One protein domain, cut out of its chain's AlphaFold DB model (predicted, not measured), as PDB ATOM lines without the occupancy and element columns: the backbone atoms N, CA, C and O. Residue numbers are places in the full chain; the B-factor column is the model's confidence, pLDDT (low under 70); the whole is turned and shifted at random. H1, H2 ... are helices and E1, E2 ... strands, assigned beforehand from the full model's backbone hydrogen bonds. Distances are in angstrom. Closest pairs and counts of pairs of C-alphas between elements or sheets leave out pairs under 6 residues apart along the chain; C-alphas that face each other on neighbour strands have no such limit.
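Overview. This is residues 36 to 92 of the 130 residues of the protein "Signal peptidase I" of Dictyobacter kobayashii (UniProt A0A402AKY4). Two small two-stranded hairpins, E1 with E2 and E3 with E4, come near each other at one point, while the one-turn helix H1 sticks out within residues 60 to 66 on the path between them. E3 and E4 lie nearest the middle, and the long loop of residues 40 to 53 folds back from E1 to E2. The printed part has 57 residues, with E1, E2, H1, E3 and E4 in that order; both sheets are antiparallel, E1 - E2 and E3 - E4. The class is mostly strand, though only 23 of the 57 residues are in named elements. The whole is compact, with a radius of gyration of the C-alphas of 11.7 A and spans of 30 by 25 by 23 A.

Arrangement. E1, residues 36 to 39, and E2, residues 54 to 58, form an antiparallel hairpin at 148 degrees; N 38 and O 55 are 2.9 A apart, within hydrogen-bond range. H1, residues 61 to 64, is apart from E1. It is too short for an O i to N i+4 pair; its one O i to N i+3 pair is within range. E3, residues 72 to 76, and E4, residues 84 to 88, form an antiparallel hairpin at 150 degrees, with N 73 and O 87 2.8 A apart. The closest C-alphas of E2 and E3 are those of Val 57 and Val 74, 7.9 A apart. E2 and E4 are apart.

Along the chain. E1 begins at C-alpha 36, (147.909, 207.077, 159.849), and is 10.2 A long. E2 is 13.4 A long, H1 5.7 A and E3 13.6 A. E4, 13.4 A, ends at C-alpha 88, (164.324, 200.039, 161.943).

Size, cuts and confidence. The two C-alphas farthest apart, those of Met 43 and Phe 64, are 30.4 A apart. The printed part has no cut. The link from E1 to E2 is long, with 14 residues. The mean pLDDT of the printed part is 91.2, and no printed residue is under 70.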
ATOM      1  N   GLN A  36     147.459 205.688 159.966       87.50
ATOM      2  CA  GLN A  36     147.909 207.077 159.849       87.50
ATOM      3  C   GLN A  36     148.841 207.268 158.651       87.50
ATOM      4  O   GLN A  36     149.783 206.505 158.461       87.50
ATOM      5  N   ASN A  37     148.608 208.332 157.880       89.44
ATOM      6  CA  ASN A  37     149.523 208.758 156.825       89.44
ATOM      7  C   ASN A  37     150.633 209.635 157.416       89.44
ATOM      8  O   ASN A  37     150.343 210.582 158.150       89.44
ATOM      9  N   PHE A  38     151.879 209.346 157.050       87.12
ATOM     10  CA  PHE A  38     153.065 210.126 157.398       87.12
ATOM     11  C   PHE A  38     153.831 210.524 156.137       87.12
ATOM     12  O   PHE A  38     153.864 209.779 155.158       87.12
ATOM     13  N   ASN A  39     154.451 211.701 156.171       88.38
ATOM     14  CA  ASN A  39     155.438 212.118 155.181       88.38
ATOM     15  C   ASN A  39     156.831 211.942 155.793       88.38
ATOM     16  O   ASN A  39     157.035 212.298 156.956       88.38
ATOM     17  N   ILE A  40     157.754 211.341 155.049       89.00
ATOM     18  CA  ILE A  40     159.115 211.106 155.525       89.00
ATOM     19  C   ILE A  40     159.969 212.345 155.285       89.00
ATOM     20  O   ILE A  40     160.257 212.696 154.141       89.00
ATOM     21  N   ASP A  41     160.457 212.931 156.374       86.31
ATOM     22  CA  ASP A  41     161.431 214.016 156.339       86.31
ATOM     23  C   ASP A  41     162.847 213.485 156.631       86.31
ATOM     24  O   ASP A  41     163.172 213.051 157.740       86.31
ATOM     25  N   GLY A  42     163.720 213.542 155.625       84.12
ATOM     26  CA  GLY A  42     165.148 213.231 155.719       84.12
ATOM     27  C   GLY A  42     165.591 211.937 155.024       84.12
ATOM     28  O   GLY A  42     164.794 211.117 154.589       84.12
ATOM     29  N   MET A  43     166.913 211.749 154.941       83.88
ATOM     30  CA  MET A  43     167.563 210.658 154.183       83.88
ATOM     31  C   MET A  43     167.899 209.421 155.034       83.88
ATOM     32  O   MET A  43     168.502 208.469 154.557       83.88
ATOM     33  N   SER A  44     167.561 209.421 156.326       84.75
ATOM     34  CA  SER A  44     168.096 208.429 157.276       84.75
ATOM     35  C   SER A  44     167.628 206.987 157.055       84.75
ATOM     36  O   SER A  44     168.210 206.069 157.626       84.75
ATOM     37  N   MET A  45     166.559 206.809 156.278       90.44
ATOM     38  CA  MET A  45     165.991 205.508 155.935       90.44
ATOM     39  C   MET A  45     166.252 205.132 154.468       90.44
ATOM     40  O   MET A  45     165.740 204.109 154.011       90.44
ATOM     41  N   GLU A  46     167.055 205.908 153.730       87.25
ATOM     42  CA  GLU A  46     167.465 205.535 152.376       87.25
ATOM     43  C   GLU A  46     168.375 204.289 152.395       87.25
ATOM     44  O   GLU A  46     169.173 204.118 153.320       87.25
ATOM     45  N   PRO A  47     168.271 203.401 151.388       87.00
ATOM     46  CA  PRO A  47     167.395 203.487 150.211       87.00
ATOM     47  C   PRO A  47     165.981 202.918 150.439       87.00
ATOM     48  O   PRO A  47     165.188 202.869 149.506       87.00
ATOM     49  N   SER A  48     165.669 202.428 151.644       87.88
ATOM     50  CA  SER A  48     164.383 201.765 151.910       87.88
ATOM     51  C   SER A  48     163.197 202.722 151.809       87.88
ATOM     52  O   SER A  48     162.137 202.309 151.355       87.88
ATOM     53  N   LEU A  49     163.370 203.963 152.266       89.69
ATOM     54  CA  LEU A  49     162.348 205.005 152.282       89.69
ATOM     55  C   LEU A  49     162.973 206.332 151.857       89.69
ATOM     56  O   LEU A  49     164.005 206.729 152.405       89.69
ATOM     57  N   HIS A  50     162.348 207.003 150.895       89.81
ATOM     58  CA  HIS A  50     162.872 208.227 150.299       89.81
ATOM     59  C   HIS A  50     162.301 209.472 150.978       89.81
ATOM     60  O   HIS A  50     161.174 209.490 151.475       89.81
ATOM     61  N   ASN A  51     163.080 210.550 150.970       88.50
ATOM     62  CA  ASN A  51     162.607 211.848 151.435       88.50
ATOM     63  C   ASN A  51     161.362 212.291 150.638       88.50
ATOM     64  O   ASN A  51     161.340 212.166 149.414       88.50
ATOM     65  N   GLN A  52     160.361 212.845 151.327       90.00
ATOM     66  CA  GLN A  52     159.041 213.236 150.805       90.00
ATOM     67  C   GLN A  52     158.116 212.083 150.392       90.00
ATOM     68  O   GLN A  52     157.019 212.329 149.879       90.00
ATOM     69  N   GLU A  53     158.511 210.834 150.632       91.44
ATOM     70  CA  GLU A  53     157.652 209.679 150.402       91.44
ATOM     71  C   GLU A  53     156.495 209.653 151.414       91.44
ATOM     72  O   GLU A  53     156.652 209.967 152.600       91.44
ATOM     73  N   LEU A  54     155.302 209.302 150.929       90.31
ATOM     74  CA  LEU A  54     154.111 209.130 151.753       90.31
ATOM     75  C   LEU A  54     153.994 207.666 152.161       90.31
ATOM     76  O   LEU A  54     153.819 206.797 151.308       90.31
ATOM     77  N   VAL A  55     154.028 207.412 153.465       92.06
ATOM     78  CA  VAL A  55     153.869 206.072 154.032       92.06
ATOM     79  C   VAL A  55     152.614 205.966 154.874       92.06
ATOM     80  O   VAL A  55     152.139 206.929 155.481       92.06
ATOM     81  N   ILE A  56     152.080 204.752 154.898       92.56
ATOM     82  CA  ILE A  56     150.904 204.378 155.663       92.56
ATOM     83  C   ILE A  56     151.378 203.553 156.856       92.56
ATOM     84  O   ILE A  56     152.020 202.521 156.681       92.56
ATOM     85  N   VAL A  57     151.069 204.016 158.062       91.94
ATOM     86  CA  VAL A  57     151.493 203.388 159.314       91.94
ATOM     87  C   VAL A  57     150.304 202.702 159.969       91.94
ATOM     88  O   VAL A  57     149.278 203.338 160.230       91.94
ATOM     89  N   ASP A  58     150.468 201.411 160.251       91.81
ATOM     90  CA  ASP A  58     149.542 200.621 161.058       91.81
ATOM     91  C   ASP A  58     149.816 200.863 162.548       91.81
ATOM     92  O   ASP A  58     150.896 200.567 163.063       91.81
ATOM     93  N   LYS A  59     148.827 201.418 163.250       88.62
ATOM     94  CA  LYS A  59     148.898 201.655 164.699       88.62
ATOM     95  C   LYS A  59     148.493 200.447 165.526       88.62
ATOM     96  O   LYS A  59     148.729 200.432 166.731       88.62
ATOM     97  N   TRP A  60     147.802 199.493 164.918       90.69
ATOM     98  CA  TRP A  60     147.180 198.383 165.614       90.69
ATOM     99  C   TRP A  60     148.060 197.146 165.696       90.69
ATOM    100  O   TRP A  60     147.894 196.370 166.633       90.69
ATOM    101  N   SER A  61     149.014 197.004 164.775       89.00
ATOM    102  CA  SER A  61     149.987 195.908 164.718       89.00
ATOM    103  C   SER A  61     150.503 195.496 166.111       89.00
ATOM    104  O   SER A  61     150.346 194.348 166.531       89.00
ATOM    105  N   TYR A  62     150.983 196.465 166.902       87.94
ATOM    106  CA  TYR A  62     151.575 196.203 168.220       87.94
ATOM    107  C   TYR A  62     150.590 195.923 169.365       87.94
ATOM    108  O   TYR A  62     151.020 195.597 170.468       87.94
ATOM    109  N   PHE A  63     149.274 196.000 169.135       89.81
ATOM    110  CA  PHE A  63     148.300 195.436 170.080       89.81
ATOM    111  C   PHE A  63     148.179 193.915 169.942       89.81
ATOM    112  O   PHE A  63     147.737 193.259 170.883       89.81
ATOM    113  N   PHE A  64     148.545 193.357 168.785       90.88
ATOM    114  CA  PHE A  64     148.376 191.935 168.480       90.88
ATOM    115  C   PHE A  64     149.688 191.151 168.492       90.88
ATOM    116  O   PHE A  64     149.661 189.940 168.714       90.88
ATOM    117  N   HIS A  65     150.824 191.811 168.265       90.00
ATOM    118  CA  HIS A  65     152.140 191.186 168.333       90.00
ATOM    119  C   HIS A  65     153.170 192.103 168.994       90.00
ATOM    120  O   HIS A  65     153.049 193.325 168.980       90.00
ATOM    121  N   GLU A  66     154.214 191.510 169.562       93.25
ATOM    122  CA  GLU A  66     155.338 192.271 170.100       93.25
ATOM    123  C   GLU A  66     156.231 192.825 168.971       93.25
ATOM    124  O   GLU A  66     156.223 192.280 167.859       93.25
ATOM    125  N   PRO A  67     157.007 193.895 169.232       94.06
ATOM    126  CA  PRO A  67     158.031 194.377 168.315       94.06
ATOM    127  C   PRO A  67     159.070 193.313 167.980       94.06
ATOM    128  O   PRO A  67     159.631 192.673 168.871       94.06
ATOM    129  N   ALA A  68     159.360 193.159 166.693       94.44
ATOM    130  CA  ALA A  68     160.328 192.207 166.185       94.44
ATOM    131  C   ALA A  68     161.519 192.913 165.524       94.44
ATOM    132  O   ALA A  68     161.446 194.044 165.038       94.44
ATOM    133  N   ARG A  69     162.666 192.224 165.488       94.19
ATOM    134  CA  ARG A  69     163.826 192.718 164.737       94.19
ATOM    135  C   ARG A  69     163.475 192.818 163.259       94.19
ATOM    136  O   ARG A  69     162.922 191.886 162.683       94.19
ATOM    137  N   GLY A  70     163.887 193.917 162.642       93.06
ATOM    138  CA  GLY A  70     163.594 194.223 161.250       93.06
ATOM    139  C   GLY A  70     162.350 195.084 161.055       93.06
ATOM    140  O   GLY A  70     162.244 195.686 159.985       93.06
ATOM    141  N   ASP A  71     161.478 195.230 162.056       94.88
ATOM    142  CA  ASP A  71     160.314 196.111 161.952       94.88
ATOM    143  C   ASP A  71     160.752 197.564 161.743       94.88
ATOM    144  O   ASP A  71     161.723 198.036 162.346       94.88
ATOM    145  N   VAL A  72     160.039 198.284 160.877       94.38
ATOM    146  CA  VAL A  72     160.185 199.734 160.715       94.38
ATOM    147  C   VAL A  72     159.098 200.398 161.540       94.38
ATOM    148  O   VAL A  72     157.914 200.178 161.299       94.38
ATOM    149  N   ILE A  73     159.506 201.194 162.520       94.62
ATOM    150  CA  ILE A  73     158.607 201.788 163.502       94.62
ATOM    151  C   ILE A  73     158.678 203.298 163.484       94.62
ATOM    152  O   ILE A  73     159.738 203.881 163.253       94.62
ATOM    153  N   VAL A  74     157.536 203.900 163.796       93.31
ATOM    154  CA  VAL A  74     157.423 205.309 164.144       93.31
ATOM    155  C   VAL A  74     157.313 205.415 165.659       93.31
ATOM    156  O   VAL A  74     156.507 204.718 166.274       93.31
ATOM    157  N   PHE A  75     158.137 206.261 166.266       92.75
ATOM    158  CA  PHE A  75     158.127 206.500 167.704       92.75
ATOM    159  C   PHE A  75     158.443 207.959 168.006       92.75
ATOM    160  O   PHE A  75     159.122 208.636 167.235       92.75
ATOM    161  N   VAL A  76     157.976 208.422 169.162       93.94
ATOM    162  CA  VAL A  76     158.250 209.775 169.645       93.94
ATOM    163  C   VAL A  76     159.751 209.937 169.856       93.94
ATOM    164  O   VAL A  76     160.373 209.153 170.579       93.94
ATOM    165  N   ALA A  77     160.337 210.950 169.226       92.06
ATOM    166  CA  ALA A  77     161.768 211.186 169.256       92.06
ATOM    167  C   ALA A  77     162.233 211.511 170.692       92.06
ATOM    168  O   ALA A  77     161.807 212.518 171.261       92.06
ATOM    169  N   PRO A  78     163.156 210.723 171.281       92.44
ATOM    170  CA  PRO A  78     163.658 210.985 172.629       92.44
ATOM    171  C   PRO A  78     164.280 212.383 172.815       92.44
ATOM    172  O   PRO A  78     164.059 212.975 173.871       92.44
ATOM    173  N   PRO A  79     165.012 212.954 171.830       91.81
ATOM    174  CA  PRO A  79     165.551 214.312 171.949       91.81
ATOM    175  C   PRO A  79     164.485 215.415 171.909       91.81
ATOM    176  O   PRO A  79     164.692 216.483 172.481       91.81
ATOM    177  N   ASN A  80     163.367 215.189 171.210       91.69
ATOM    178  CA  ASN A  80     162.297 216.169 171.052       91.69
ATOM    179  C   ASN A  80     160.928 215.472 170.946       91.69
ATOM    180  O   ASN A  80     160.540 215.071 169.849       91.69
ATOM    181  N   PRO A  81     160.152 215.404 172.043       93.31
ATOM    182  CA  PRO A  81     158.859 214.719 172.063       93.31
ATOM    183  C   PRO A  81     157.772 215.310 171.153       93.31
ATOM    184  O   PRO A  81     156.710 214.714 171.005       93.31
ATOM    185  N   SER A  82     158.013 216.481 170.560       92.75
ATOM    186  CA  SER A  82     157.126 217.083 169.558       92.75
ATOM    187  C   SER A  82     157.369 216.544 168.141       92.75
ATOM    188  O   SER A  82     156.740 217.023 167.199       92.75
ATOM    189  N   GLN A  83     158.313 215.616 167.966       89.38
ATOM    190  CA  GLN A  83     158.672 215.012 166.685       89.38
ATOM    191  C   GLN A  83     158.552 213.491 166.750       89.38
ATOM    192  O   GLN A  83     158.839 212.878 167.777       89.38
ATOM    193  N   ASP A  84     158.211 212.893 165.612       92.06
ATOM    194  CA  ASP A  84     158.201 211.448 165.419       92.06
ATOM    195  C   ASP A  84     159.397 211.031 164.557       92.06
ATOM    196  O   ASP A  84     159.702 211.666 163.546       92.06
ATOM    197  N   TYR A  85     160.080 209.953 164.940       92.56
ATOM    198  CA  TYR A  85     161.155 209.339 164.162       92.56
ATOM    199  C   TYR A  85     160.707 208.014 163.573       92.56
ATOM    200  O   TYR A  85     160.095 207.198 164.256       92.56
ATOM    201  N   ILE A  86     161.098 207.778 162.321       93.31
ATOM    202  CA  ILE A  86     160.989 206.483 161.659       93.31
ATOM    203  C   ILE A  86     162.355 205.798 161.638       93.31
ATOM    204  O   ILE A  86     163.328 206.363 161.133       93.31
ATOM    205  N   LYS A  87     162.455 204.607 162.235       93.81
ATOM    206  CA  LYS A  87     163.690 203.800 162.291       93.81
ATOM    207  C   LYS A  87     163.379 202.312 162.195       93.81
ATOM    208  O   LYS A  87     162.242 201.896 162.387       93.81
ATOM    209  N   ARG A  88     164.406 201.505 161.922       95.12
ATOM    210  CA  ARG A  88     164.324 200.039 161.943       95.12
ATOM    211  C   ARG A  88     164.809 199.476 163.279       95.12
ATOM    212  O   ARG A  88     165.849 199.899 163.782       95.12
ATOM    213  N   ILE A  89     164.096 198.492 163.819       95.75
ATOM    214  CA  ILE A  89     164.506 197.760 165.020       95.75
ATOM    215  C   ILE A  89     165.675 196.832 164.676       95.75
ATOM    216  O   ILE A  89     165.515 195.855 163.945       95.75
ATOM    217  N   VAL A  90     166.850 197.127 165.230       95.94
ATOM    218  CA  VAL A  90     168.065 196.307 165.065       95.94
ATOM    219  C   VAL A  90     168.244 195.315 166.221       95.94
ATOM    220  O   VAL A  90     168.695 194.191 166.008       95.94
ATOM    221  N   GLY A  91     167.854 195.702 167.437       96.25
ATOM    222  CA  GLY A  91     167.970 194.888 168.646       96.25
ATOM    223  C   GLY A  91     166.712 194.960 169.503       96.25
ATOM    224  O   GLY A  91     165.995 195.959 169.480       96.25
ATOM    225  N   LEU A  92     166.464 193.890 170.249       96.56
ATOM    226  CA  LEU A  92     165.385 193.757 171.223       96.56
ATOM    227  C   LEU A  92     165.953 193.755 172.653       96.56
ATOM    228  O   LEU A  92     167.165 193.597 172.834       96.56
TER     229      LEU A  92